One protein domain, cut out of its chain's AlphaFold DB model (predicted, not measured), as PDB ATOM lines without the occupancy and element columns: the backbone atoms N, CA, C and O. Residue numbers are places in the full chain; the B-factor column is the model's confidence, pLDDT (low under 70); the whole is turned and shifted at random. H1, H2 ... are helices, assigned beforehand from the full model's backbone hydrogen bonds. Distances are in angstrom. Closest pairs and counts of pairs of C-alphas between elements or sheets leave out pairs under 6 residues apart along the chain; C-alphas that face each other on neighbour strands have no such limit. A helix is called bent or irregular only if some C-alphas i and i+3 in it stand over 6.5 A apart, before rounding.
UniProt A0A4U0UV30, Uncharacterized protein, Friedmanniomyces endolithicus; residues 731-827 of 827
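What this domain is: This is residues 731 to 827 of the 827 residues of an uncharacterized protein of Friedmanniomyces endolithicus (UniProt A0A4U0UV30). What shape is this? A small compact head of H1, H2, H3 and the arm H4a has one long arm, H4b, reaching away from it; residues 795 to 827 stand free and make the length. What is it made of? The printed part has 97 residues with four named helices, H1 to H4 in order, and no named strand: all helix. It is extended, with a radius of gyration of the C-alphas of 21.5 A and spans of 76 by 22 by 22 A.

Where its parts are: Which helices come first? H1, residues 731 to 742, begins at C-alpha 731 (154.840, 143.540, 208.011) and is 16.7 A long. H2 is residues 744 to 754, 15.2 A, and H3 residues 770 to 774, 6.6 A. What is H4? Residues 777 to 825 were assigned as one helix by hydrogen bonds, but it is bent, with C-alphas 789 and 792 7.1 A apart. Its arms are H4a, residues 777 to 789, 18.5 A, and H4b, residues 792 to 825, 49.3 A, ending at C-alpha 825 (144.196, 105.816, 168.480).

How they stand to each other: What touches H4a? H1 does, only just about perpendicular at 71 degrees, with C-alphas of Ser 736 and Met 784 closest, 5.7 A; H2 does at 81 degrees, about perpendicular, with those of His 750 and Ala 786 closest, 5.0 A. H3 touches residues 779 to 783 alone, only at the corner, with C-alphas of Phe 773 and Met 779 closest, 5.0 A. Where is H4b? It is apart from H1, H2 and H3, at a steep tilt of 54 degrees to H4a. Are the backbones in range? Every O i to N i+4 pair is within hydrogen-bond range in H1, H2, H3 and H4a, and 29 of 30 in H4b.

The domain as a whole: How large is it? The two C-alphas farthest apart, of Gly 759 and Gly 827, are 77.0 A apart. Are there cuts or long links? The printed part has no cut; H2 to H3 is a long link. Where is confidence low? Among others, residues 756 to 762 and 816 to 827 are under 70.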
ATOM      1  N   SER A 731     155.265 144.325 209.176       70.94
ATOM      2  CA  SER A 731     154.840 143.540 208.011       70.94
ATOM      3  C   SER A 731     154.951 144.341 206.713       70.94
ATOM      4  O   SER A 731     155.535 143.878 205.734       70.94
ATOM      5  N   THR A 732     154.455 145.580 206.716       74.50
ATOM      6  CA  THR A 732     154.494 146.468 205.546       74.50
ATOM      7  C   THR A 732     155.930 146.816 205.170       74.50
ATOM      8  O   THR A 732     156.287 146.802 203.992       74.50
ATOM      9  N   MET A 733     156.794 147.054 206.157       83.69
ATOM     10  CA  MET A 733     158.207 147.325 205.914       83.69
ATOM     11  C   MET A 733     158.938 146.102 205.342       83.69
ATOM     12  O   MET A 733     159.705 146.242 204.392       83.69
ATOM     13  N   ALA A 734     158.677 144.898 205.866       79.69
ATOM     14  CA  ALA A 734     159.245 143.661 205.326       79.69
ATOM     15  C   ALA A 734     158.836 143.446 203.857       79.69
ATOM     16  O   ALA A 734     159.687 143.170 203.012       79.69
ATOM     17  N   HIS A 735     157.558 143.667 203.537       79.88
ATOM     18  CA  HIS A 735     157.054 143.600 202.165       79.88
ATOM     19  C   HIS A 735     157.693 144.666 201.261       79.88
ATOM     20  O   HIS A 735     158.085 144.380 200.130       79.88
ATOM     21  N   SER A 736     157.860 145.889 201.770       82.44
ATOM     22  CA  SER A 736     158.473 146.998 201.029       82.44
ATOM     23  C   SER A 736     159.934 146.726 200.681       82.44
ATOM     24  O   SER A 736     160.367 147.050 199.577       82.44
ATOM     25  N   LEU A 737     160.687 146.086 201.579       85.62
ATOM     26  CA  LEU A 737     162.064 145.664 201.309       85.62
ATOM     27  C   LEU A 737     162.121 144.544 200.263       85.62
ATOM     28  O   LEU A 737     162.926 144.623 199.341       85.62
ATOM     29  N   ALA A 738     161.230 143.553 200.346       84.19
ATOM     30  CA  ALA A 738     161.163 142.478 199.354       84.19
ATOM     31  C   ALA A 738     160.814 143.007 197.948       84.19
ATOM     32  O   ALA A 738     161.387 142.579 196.945       84.19
ATOM     33  N   MET A 739     159.904 143.981 197.858       82.38
ATOM     34  CA  MET A 739     159.546 144.611 196.583       82.38
ATOM     35  C   MET A 739     160.626 145.560 196.062       82.38
ATOM     36  O   MET A 739     160.794 145.665 194.848       82.38
ATOM     37  N   LEU A 740     161.393 146.202 196.948       86.56
ATOM     38  CA  LEU A 740     162.580 146.968 196.566       86.56
ATOM     39  C   LEU A 740     163.614 146.077 195.870       86.56
ATOM     40  O   LEU A 740     164.148 146.469 194.836       86.56
ATOM     41  N   GLU A 741     163.861 144.877 196.396       85.62
ATOM     42  CA  GLU A 741     164.784 143.910 195.791       85.62
ATOM     43  C   GLU A 741     164.266 143.388 194.444       85.62
ATOM     44  O   GLU A 741     165.025 143.271 193.479       85.62
ATOM     45  N   ARG A 742     162.960 143.113 194.354       84.19
ATOM     46  CA  ARG A 742     162.341 142.518 193.162       84.19
ATOM     47  C   ARG A 742     162.118 143.519 192.025       84.19
ATOM     48  O   ARG A 742     162.304 143.172 190.860       84.19
ATOM     49  N   TYR A 743     161.742 144.758 192.345       86.62
ATOM     50  CA  TYR A 743     161.386 145.802 191.375       86.62
ATOM     51  C   TYR A 743     162.061 147.156 191.680       86.62
ATOM     52  O   TYR A 743     161.387 148.189 191.758       86.62
ATOM     53  N   PRO A 744     163.403 147.216 191.776       86.12
ATOM     54  CA  PRO A 744     164.121 148.401 192.257       86.12
ATOM     55  C   PRO A 744     163.880 149.644 191.396       86.12
ATOM     56  O   PRO A 744     163.827 150.759 191.905       86.12
ATOM     57  N   ARG A 745     163.690 149.467 190.082       84.81
ATOM     58  CA  ARG A 745     163.432 150.576 189.152       84.81
ATOM     59  C   ARG A 745     162.025 151.155 189.304       84.81
ATOM     60  O   ARG A 745     161.855 152.358 189.154       84.81
ATOM     61  N   LEU A 746     161.037 150.314 189.604       85.12
ATOM     62  CA  LEU A 746     159.672 150.769 189.853       85.12
ATOM     63  C   LEU A 746     159.626 151.560 191.161       85.12
ATOM     64  O   LEU A 746     159.148 152.688 191.184       85.12
ATOM     65  N   ILE A 747     160.226 151.018 192.222       86.38
ATOM     66  CA  ILE A 747     160.302 151.710 193.510       86.38
ATOM     67  C   ILE A 747     161.098 153.020 193.404       86.38
ATOM     68  O   ILE A 747     160.672 154.023 193.968       86.38
ATOM     69  N   GLN A 748     162.183 153.064 192.622       87.00
ATOM     70  CA  GLN A 748     162.914 154.305 192.333       87.00
ATOM     71  C   GLN A 748     162.019 155.377 191.699       87.00
ATOM     72  O   GLN A 748     162.015 156.510 192.166       87.00
ATOM     73  N   LEU A 749     161.241 155.025 190.668       83.81
ATOM     74  CA  LEU A 749     160.340 155.967 189.996       83.81
ATOM     75  C   LEU A 749     159.304 156.543 190.961       83.81
ATOM     76  O   LEU A 749     159.022 157.737 190.925       83.81
ATOM     77  N   HIS A 750     158.770 155.707 191.850       85.06
ATOM     78  CA  HIS A 750     157.825 156.149 192.867       85.06
ATOM     79  C   HIS A 750     158.499 156.959 193.985       85.06
ATOM     80  O   HIS A 750     157.893 157.903 194.488       85.06
ATOM     81  N   LEU A 751     159.752 156.677 194.347       82.44
ATOM     82  CA  LEU A 751     160.529 157.535 195.248       82.44
ATOM     83  C   LEU A 751     160.797 158.912 194.622       82.44
ATOM     84  O   LEU A 751     160.598 159.923 195.286       82.44
ATOM     85  N   ASP A 752     161.180 158.965 193.345       79.50
ATOM     86  CA  ASP A 752     161.418 160.217 192.615       79.50
ATOM     87  C   ASP A 752     160.126 161.029 192.420       79.50
ATOM     88  O   ASP A 752     160.143 162.256 192.536       79.50
ATOM     89  N   ALA A 753     158.998 160.358 192.156       77.00
ATOM     90  CA  ALA A 753     157.699 161.000 191.966       77.00
ATOM     91  C   ALA A 753     157.123 161.563 193.273       77.00
ATOM     92  O   ALA A 753     156.623 162.687 193.291       77.00
ATOM     93  N   ASN A 754     157.209 160.806 194.371       75.94
ATOM     94  CA  ASN A 754     156.690 161.246 195.669       75.94
ATOM     95  C   ASN A 754     157.646 162.214 196.389       75.94
ATOM     96  O   ASN A 754     157.197 163.043 197.179       75.94
ATOM     97  N   PHE A 755     158.955 162.123 196.124       78.00
ATOM     98  CA  PHE A 755     159.996 162.893 196.813       78.00
ATOM     99  C   PHE A 755     160.997 163.517 195.817       78.00
ATOM    100  O   PHE A 755     162.173 163.138 195.798       78.00
ATOM    101  N   PRO A 756     160.562 164.487 194.986       65.94
ATOM    102  CA  PRO A 756     161.392 165.072 193.937       65.94
ATOM    103  C   PRO A 756     162.614 165.821 194.490       65.94
ATOM    104  O   PRO A 756     162.573 166.478 195.531       65.94
ATOM    105  N   SER A 757     163.717 165.772 193.741       57.16
ATOM    106  CA  SER A 757     165.082 166.102 194.179       57.16
ATOM    107  C   SER A 757     165.372 167.565 194.560       57.16
ATOM    108  O   SER A 757     166.533 167.908 194.778       57.16
ATOM    109  N   ARG A 758     164.378 168.458 194.660       51.34
ATOM    110  CA  ARG A 758     164.580 169.882 195.013       51.34
ATOM    111  C   ARG A 758     164.843 170.128 196.512       51.34
ATOM    112  O   ARG A 758     164.608 171.230 196.993       51.34
ATOM    113  N   GLY A 759     165.375 169.140 197.239       53.56
ATOM    114  CA  GLY A 759     165.836 169.355 198.616       53.56
ATOM    115  C   GLY A 759     166.050 168.135 199.517       53.56
ATOM    116  O   GLY A 759     166.348 168.357 200.685       53.56
ATOM    117  N   PHE A 760     165.899 166.881 199.055       56.81
ATOM    118  CA  PHE A 760     165.951 165.730 199.982       56.81
ATOM    119  C   PHE A 760     166.890 164.571 199.599       56.81
ATOM    120  O   PHE A 760     167.610 164.100 200.470       56.81
ATOM    121  N   MET A 761     166.961 164.129 198.339       60.09
ATOM    122  CA  MET A 761     167.987 163.202 197.811       60.09
ATOM    123  C   MET A 761     167.747 162.996 196.305       60.09
ATOM    124  O   MET A 761     166.649 163.259 195.819       60.09
ATOM    125  N   ARG A 762     168.752 162.536 195.549       69.00
ATOM    126  CA  ARG A 762     168.567 162.061 194.164       69.00
ATOM    127  C   ARG A 762     168.683 160.541 194.175       69.00
ATOM    128  O   ARG A 762     169.790 160.032 194.326       69.00
ATOM    129  N   TRP A 763     167.561 159.836 194.051       75.94
ATOM    130  CA  TRP A 763     167.523 158.380 194.163       75.94
ATOM    131  C   TRP A 763     168.172 157.752 192.930       75.94
ATOM    132  O   TRP A 763     167.663 157.876 191.817       75.94
ATOM    133  N   ARG A 764     169.323 157.092 193.093       77.50
ATOM    134  CA  ARG A 764     169.941 156.293 192.026       77.50
ATOM    135  C   ARG A 764     169.671 154.824 192.295       77.50
ATOM    136  O   ARG A 764     169.802 154.372 193.426       77.50
ATOM    137  N   ARG A 765     169.344 154.068 191.247       74.50
ATOM    138  CA  ARG A 765     169.058 152.628 191.334       74.50
ATOM    139  C   ARG A 765     170.152 151.845 192.065       74.50
ATOM    140  O   ARG A 765     169.837 150.938 192.820       74.50
ATOM    141  N   GLU A 766     171.409 152.201 191.825       76.12
ATOM    142  CA  GLU A 766     172.594 151.551 192.403       76.12
ATOM    143  C   GLU A 766     172.709 151.767 193.921       76.12
ATOM    144  O   GLU A 766     173.288 150.942 194.626       76.12
ATOM    145  N   ASP A 767     172.093 152.833 194.433       72.56
ATOM    146  CA  ASP A 767     172.137 153.211 195.843       72.56
ATOM    147  C   ASP A 767     170.949 152.633 196.642       72.56
ATOM    148  O   ASP A 767     170.992 152.592 197.870       72.56
ATOM    149  N   LEU A 768     169.903 152.134 195.971       81.25
ATOM    150  CA  LEU A 768     168.672 151.609 196.578       81.25
ATOM    151  C   LEU A 768     168.843 150.195 197.152       81.25
ATOM    152  O   LEU A 768     168.254 149.227 196.672       81.25
ATOM    153  N   ARG A 769     169.652 150.080 198.205       82.81
ATOM    154  CA  ARG A 769     169.884 148.818 198.917       82.81
ATOM    155  C   ARG A 769     169.011 148.705 200.177       82.81
ATOM    156  O   ARG A 769     168.790 149.724 200.837       82.81
ATOM    157  N   PRO A 770     168.536 147.504 200.557       81.88
ATOM    158  CA  PRO A 770     167.715 147.299 201.755       81.88
ATOM    159  C   PRO A 770     168.301 147.920 203.031       81.88
ATOM    160  O   PRO A 770     167.563 148.453 203.859       81.88
ATOM    161  N   GLU A 771     169.626 147.905 203.183       82.31
ATOM    162  CA  GLU A 771     170.339 148.424 204.356       82.31
ATOM    163  C   GLU A 771     170.121 149.929 204.547       82.31
ATOM    164  O   GLU A 771     169.978 150.392 205.681       82.31
ATOM    165  N   MET A 772     170.008 150.684 203.449       80.75
ATOM    166  CA  MET A 772     169.744 152.128 203.467       80.75
ATOM    167  C   MET A 772     168.419 152.454 204.163       80.75
ATOM    168  O   MET A 772     168.290 153.469 204.853       80.75
ATOM    169  N   PHE A 773     167.432 151.576 204.004       82.88
ATOM    170  CA  PHE A 773     166.096 151.767 204.540       82.88
ATOM    171  C   PHE A 773     165.915 151.141 205.920       82.88
ATOM    172  O   PHE A 773     164.924 151.427 206.574       82.88
ATOM    173  N   ARG A 774     166.859 150.340 206.425       75.56
ATOM    174  CA  ARG A 774     166.749 149.726 207.762       75.56
ATOM    175  C   ARG A 774     167.162 150.662 208.902       75.56
ATOM    176  O   ARG A 774     166.637 150.514 209.999       75.56
ATOM    177  N   GLY A 775     168.050 151.626 208.652       63.12
ATOM    178  CA  GLY A 775     168.703 152.419 209.707       63.12
ATOM    179  C   GLY A 775     167.933 153.632 210.248       63.12
ATOM    180  O   GLY A 775     168.325 154.184 211.271       63.12
ATOM    181  N   SER A 776     166.857 154.080 209.593       77.25
ATOM    182  CA  SER A 776     166.111 155.273 210.022       77.25
ATOM    183  C   SER A 776     164.625 155.153 209.725       77.25
ATOM    184  O   SER A 776     164.239 154.860 208.595       77.25
ATOM    185  N   TRP A 777     163.792 155.476 210.718       66.56
ATOM    186  CA  TRP A 777     162.331 155.502 210.585       66.56
ATOM    187  C   TRP A 777     161.864 156.416 209.444       66.56
ATOM    188  O   TRP A 777     160.864 156.133 208.790       66.56
ATOM    189  N   ARG A 778     162.612 157.491 209.152       69.31
ATOM    190  CA  ARG A 778     162.315 158.382 208.022       69.31
ATOM    191  C   ARG A 778     162.482 157.648 206.697       69.31
ATOM    192  O   ARG A 778     161.593 157.716 205.862       69.31
ATOM    193  N   MET A 779     163.575 156.907 206.532       80.19
ATOM    194  CA  MET A 779     163.834 156.133 205.315       80.19
ATOM    195  C   MET A 779     162.815 155.003 205.153       80.19
ATOM    196  O   MET A 779     162.268 154.828 204.069       80.19
ATOM    197  N   GLN A 780     162.485 154.304 206.242       80.94
ATOM    198  CA  GLN A 780     161.437 153.277 206.258       80.94
ATOM    199  C   GLN A 780     160.095 153.825 205.757       80.94
ATOM    200  O   GLN A 780     159.479 153.248 204.863       80.94
ATOM    201  N   SER A 781     159.682 154.990 206.257       77.81
ATOM    202  CA  SER A 781     158.438 155.639 205.833       77.81
ATOM    203  C   SER A 781     158.453 156.086 204.366       77.81
ATOM    204  O   SER A 781     157.434 155.954 203.685       77.81
ATOM    205  N   LEU A 782     159.590 156.569 203.847       83.00
ATOM    206  CA  LEU A 782     159.735 156.911 202.424       83.00
ATOM    207  C   LEU A 782     159.563 155.669 201.539       83.00
ATOM    208  O   LEU A 782     158.828 155.716 200.552       83.00
ATOM    209  N   LEU A 783     160.181 154.548 201.924       84.56
ATOM    210  CA  LEU A 783     160.083 153.296 201.177       84.56
ATOM    211  C   LEU A 783     158.666 152.716 201.196       84.56
ATOM    212  O   LEU A 783     158.160 152.325 200.148       84.56
ATOM    213  N   MET A 784     158.005 152.700 202.357       83.12
ATOM    214  CA  MET A 784     156.618 152.235 202.449       83.12
ATOM    215  C   MET A 784     155.671 153.103 201.618       83.12
ATOM    216  O   MET A 784     154.781 152.581 200.952       83.12
ATOM    217  N   THR A 785     155.878 154.423 201.603       80.69
ATOM    218  CA  THR A 785     155.073 155.330 200.767       80.69
ATOM    219  C   THR A 785     155.282 155.030 199.283       80.69
ATOM    220  O   THR A 785     154.315 154.930 198.526       80.69
ATOM    221  N   ALA A 786     156.534 154.816 198.867       82.62
ATOM    222  CA  ALA A 786     156.842 154.436 197.495       82.62
ATOM    223  C   ALA A 786     156.195 153.096 197.109       82.62
ATOM    224  O   ALA A 786     155.577 153.030 196.048       82.62
ATOM    225  N   LEU A 787     156.240 152.076 197.981       83.00
ATOM    226  CA  LEU A 787     155.551 150.798 197.760       83.00
ATOM    227  C   LEU A 787     154.044 150.996 197.573       83.00
ATOM    228  O   LEU A 787     153.492 150.525 196.584       83.00
ATOM    229  N   LEU A 788     153.381 151.695 198.498       79.69
ATOM    230  CA  LEU A 788     151.926 151.867 198.458       79.69
ATOM    231  C   LEU A 788     151.469 152.546 197.164       79.69
ATOM    232  O   LEU A 788     150.450 152.171 196.593       79.69
ATOM    233  N   THR A 789     152.245 153.508 196.660       77.75
ATOM    234  CA  THR A 789     151.945 154.141 195.366       77.75
ATOM    235  C   THR A 789     152.308 153.272 194.160       77.75
ATOM    236  O   THR A 789     151.704 153.436 193.102       77.75
ATOM    237  N   ALA A 790     153.259 152.345 194.305       77.44
ATOM    238  CA  ALA A 790     153.642 151.386 193.272       77.44
ATOM    239  C   ALA A 790     152.699 150.172 193.198       77.44
ATOM    240  O   ALA A 790     152.660 149.502 192.165       77.44
ATOM    241  N   GLN A 791     151.923 149.901 194.255       79.25
ATOM    242  CA  GLN A 791     151.070 148.715 194.379       79.25
ATOM    243  C   GLN A 791     150.152 148.483 193.161       79.25
ATOM    244  O   GLN A 791     150.205 147.391 192.605       79.25
ATOM    245  N   PRO A 792     149.436 149.487 192.610       74.88
ATOM    246  CA  PRO A 792     148.564 149.268 191.448       74.88
ATOM    247  C   PRO A 792     149.303 148.916 190.146       74.88
ATOM    248  O   PRO A 792     148.692 148.459 189.178       74.88
ATOM    249  N   ALA A 793     150.602 149.214 190.059       73.38
ATOM    250  CA  ALA A 793     151.446 148.791 188.944       73.38
ATOM    251  C   ALA A 793     151.997 147.378 189.182       73.38
ATOM    252  O   ALA A 793     152.083 146.592 188.244       73.38
ATOM    253  N   ILE A 794     152.325 147.050 190.434       74.25
ATOM    254  CA  ILE A 794     152.756 145.711 190.849       74.25
ATOM    255  C   ILE A 794     151.632 144.692 190.630       74.25
ATOM    256  O   ILE A 794     151.889 143.647 190.040       74.25
ATOM    257  N   ASP A 795     150.400 145.014 191.026       73.06
ATOM    258  CA  ASP A 795     149.239 144.129 190.874       73.06
ATOM    259  C   ASP A 795     148.975 143.814 189.393       73.06
ATOM    260  O   ASP A 795     148.850 142.653 189.019       73.06
ATOM    261  N   ARG A 796     149.056 144.821 188.511       73.56
ATOM    262  CA  ARG A 796     148.945 144.615 187.055       73.56
ATOM    263  C   ARG A 796     150.020 143.690 186.484       73.56
ATOM    264  O   ARG A 796     149.721 142.875 185.621       73.56
ATOM    265  N   ILE A 797     151.261 143.796 186.965       75.50
ATOM    266  CA  ILE A 797     152.352 142.900 186.543       75.50
ATOM    267  C   ILE A 797     152.076 141.457 186.994       75.50
ATOM    268  O   ILE A 797     152.412 140.516 186.273       75.50
ATOM    269  N   TYR A 798     151.487 141.268 188.179       71.31
ATOM    270  CA  TYR A 798     151.096 139.941 188.656       71.31
ATOM    271  C   TYR A 798     149.939 139.363 187.844       71.31
ATOM    272  O   TYR A 798     150.069 138.229 187.391       71.31
ATOM    273  N   ASP A 799     148.894 140.146 187.577       70.19
ATOM    274  CA  ASP A 799     147.740 139.719 186.778       70.19
ATOM    275  C   ASP A 799     148.154 139.306 185.355       70.19
ATOM    276  O   ASP A 799     147.740 138.265 184.842       70.19
ATOM    277  N   GLU A 800     149.030 140.089 184.713       77.56
ATOM    278  CA  GLU A 800     149.571 139.752 183.393       77.56
ATOM    279  C   GLU A 800     150.372 138.445 183.436       77.56
ATOM    280  O   GLU A 800     150.204 137.579 182.576       77.56
ATOM    281  N   ARG A 801     151.209 138.253 184.459       73.75
ATOM    282  CA  ARG A 801     152.025 137.041 184.594       73.75
ATOM    283  C   ARG A 801     151.194 135.802 184.918       73.75
ATOM    284  O   ARG A 801     151.490 134.730 184.398       73.75
ATOM    285  N   GLU A 802     150.162 135.940 185.742       71.31
ATOM    286  CA  GLU A 802     149.207 134.872 186.025       71.31
ATOM    287  C   GLU A 802     148.454 134.474 184.754       71.31
ATOM    288  O   GLU A 802     148.335 133.287 184.461       71.31
ATOM    289  N   SER A 803     148.048 135.447 183.930       70.38
ATOM    290  CA  SER A 803     147.390 135.159 182.654       70.38
ATOM    291  C   SER A 803     148.277 134.354 181.693       70.38
ATOM    292  O   SER A 803     147.791 133.430 181.045       70.38
ATOM    293  N   VAL A 804     149.584 134.642 181.652       79.19
ATOM    294  CA  VAL A 804     150.553 133.882 180.846       79.19
ATOM    295  C   VAL A 804     150.711 132.460 181.380       79.19
ATOM    296  O   VAL A 804     150.615 131.518 180.603       79.19
ATOM    297  N   LEU A 805     150.872 132.291 182.696       68.44
ATOM    298  CA  LEU A 805     151.015 130.969 183.320       68.44
ATOM    299  C   LEU A 805     149.766 130.100 183.137       68.44
ATOM    300  O   LEU A 805     149.871 128.895 182.929       68.44
ATOM    301  N   VAL A 806     148.574 130.699 183.187       71.56
ATOM    302  CA  VAL A 806     147.312 129.994 182.930       71.56
ATOM    303  C   VAL A 806     147.218 129.544 181.471       71.56
ATOM    304  O   VAL A 806     146.735 128.443 181.207       71.56
ATOM    305  N   GLU A 807     147.675 130.356 180.519       75.19
ATOM    306  CA  GLU A 807     147.706 129.965 179.105       75.19
ATOM    307  C   GLU A 807     148.786 128.910 178.814       75.19
ATOM    308  O   GLU A 807     148.521 127.976 178.059       75.19
ATOM    309  N   GLU A 808     149.951 128.982 179.462       77.94
ATOM    310  CA  GLU A 808     150.974 127.929 179.414       77.94
ATOM    311  C   GLU A 808     150.434 126.606 179.981       77.94
ATOM    312  O   GLU A 808     150.499 125.578 179.309       77.94
ATOM    313  N   ALA A 809     149.784 126.634 181.150       65.31
ATOM    314  CA  ALA A 809     149.166 125.452 181.751       65.31
ATOM    315  C   ALA A 809     148.043 124.867 180.877       65.31
ATOM    316  O   ALA A 809     147.909 123.650 180.756       65.31
ATOM    317  N   ARG A 810     147.240 125.717 180.221       72.19
ATOM    318  CA  ARG A 810     146.229 125.272 179.245       72.19
ATOM    319  C   ARG A 810     146.860 124.620 178.021       72.19
ATOM    320  O   ARG A 810     146.317 123.632 177.531       72.19
ATOM    321  N   ALA A 811     147.976 125.153 177.529       73.94
ATOM    322  CA  ALA A 811     148.704 124.576 176.405       73.94
ATOM    323  C   ALA A 811     149.309 123.209 176.767       73.94
ATOM    324  O   ALA A 811     149.215 122.278 175.969       73.94
ATOM    325  N   GLU A 812     149.851 123.060 177.978       72.38
ATOM    326  CA  GLU A 812     150.349 121.777 178.490       72.38
ATOM    327  C   GLU A 812     149.225 120.744 178.654       72.38
ATOM    328  O   GLU A 812     149.367 119.609 178.203       72.38
ATOM    329  N   LEU A 813     148.073 121.143 179.206       67.62
ATOM    330  CA  LEU A 813     146.886 120.283 179.312       67.62
ATOM    331  C   LEU A 813     146.352 119.852 177.939       67.62
ATOM    332  O   LEU A 813     145.982 118.693 177.759       67.62
ATOM    333  N   ALA A 814     146.340 120.755 176.957       71.44
ATOM    334  CA  ALA A 814     145.928 120.431 175.593       71.44
ATOM    335  C   ALA A 814     146.920 119.483 174.895       71.44
ATOM    336  O   ALA A 814     146.502 118.586 174.163       71.44
ATOM    337  N   ALA A 815     148.226 119.645 175.135       72.50
ATOM    338  CA  ALA A 815     149.251 118.738 174.623       72.50
ATOM    339  C   ALA A 815     149.158 117.342 175.264       72.50
ATOM    340  O   ALA A 815     149.303 116.340 174.563       72.50
ATOM    341  N   ALA A 816     148.859 117.272 176.565       65.81
ATOM    342  CA  ALA A 816     148.628 116.018 177.278       65.81
ATOM    343  C   ALA A 816     147.385 115.284 176.750       65.81
ATOM    344  O   ALA A 816     147.484 114.106 176.411       65.81
ATOM    345  N   ALA A 817     146.265 115.992 176.563       62.50
ATOM    346  CA  ALA A 817     145.041 115.423 175.992       62.50
ATOM    347  C   ALA A 817     145.251 114.911 174.553       62.50
ATOM    348  O   ALA A 817     144.831 113.811 174.216       62.50
ATOM    349  N   ALA A 818     145.994 115.650 173.720       65.38
ATOM    350  CA  ALA A 818     146.335 115.206 172.366       65.38
ATOM    351  C   ALA A 818     147.268 113.976 172.341       65.38
ATOM    352  O   ALA A 818     147.282 113.231 171.360       65.38
ATOM    353  N   SER A 819     148.065 113.765 173.395       62.75
ATOM    354  CA  SER A 819     148.879 112.554 173.555       62.75
ATOM    355  C   SER A 819     148.046 111.350 173.999       62.75
ATOM    356  O   SER A 819     148.299 110.241 173.540       62.75
ATOM    357  N   GLU A 820     147.019 111.583 174.817       57.09
ATOM    358  CA  GLU A 820     146.082 110.567 175.298       57.09
ATOM    359  C   GLU A 820     145.160 110.099 174.161       57.09
ATOM    360  O   GLU A 820     145.031 108.901 173.931       57.09
ATOM    361  N   ASP A 821     144.657 111.027 173.339       55.78
ATOM    362  CA  ASP A 821     143.908 110.709 172.116       55.78
ATOM    363  C   ASP A 821     144.766 109.957 171.081       55.78
ATOM    364  O   ASP A 821     144.259 109.094 170.363       55.78
ATOM    365  N   ARG A 822     146.078 110.236 171.006       52.78
ATOM    366  CA  ARG A 822     147.016 109.455 170.175       52.78
ATOM    367  C   ARG A 822     147.256 108.051 170.725       52.78
ATOM    368  O   ARG A 822     147.292 107.115 169.941       52.78
ATOM    369  N   LEU A 823     147.389 107.902 172.042       49.56
ATOM    370  CA  LEU A 823     147.536 106.598 172.698       49.56
ATOM    371  C   LEU A 823     146.274 105.738 172.541       49.56
ATOM    372  O   LEU A 823     146.390 104.541 172.325       49.56
ATOM    373  N   ILE A 824     145.086 106.350 172.577       54.34
ATOM    374  CA  ILE A 824     143.805 105.673 172.316       54.34
ATOM    375  C   ILE A 824     143.654 105.308 170.828       54.34
ATOM    376  O   ILE A 824     143.017 104.310 170.497       54.34
ATOM    377  N   ALA A 825     144.234 106.094 169.916       50.38
ATOM    378  CA  ALA A 825     144.196 105.816 168.480       50.38
ATOM    379  C   ALA A 825     145.210 104.745 168.025       50.38
ATOM    380  O   ALA A 825     144.930 104.043 167.053       50.38
ATOM    381  N   ASP A 826     146.350 104.606 168.709       48.09
ATOM    382  CA  ASP A 826     147.397 103.626 168.374       48.09
ATOM    383  C   ASP A 826     147.166 102.220 168.985       48.09
ATOM    384  O   ASP A 826     147.919 101.297 168.660       48.09
ATOM    385  N   GLY A 827     146.086 102.025 169.762       38.19
ATOM    386  CA  GLY A 827     145.583 100.713 170.207       38.19
ATOM    387  C   GLY A 827     145.734 100.433 171.693       38.19
ATOM    388  O   GLY A 827     146.859 100.070 172.106       38.19
TER     389      GLY A 827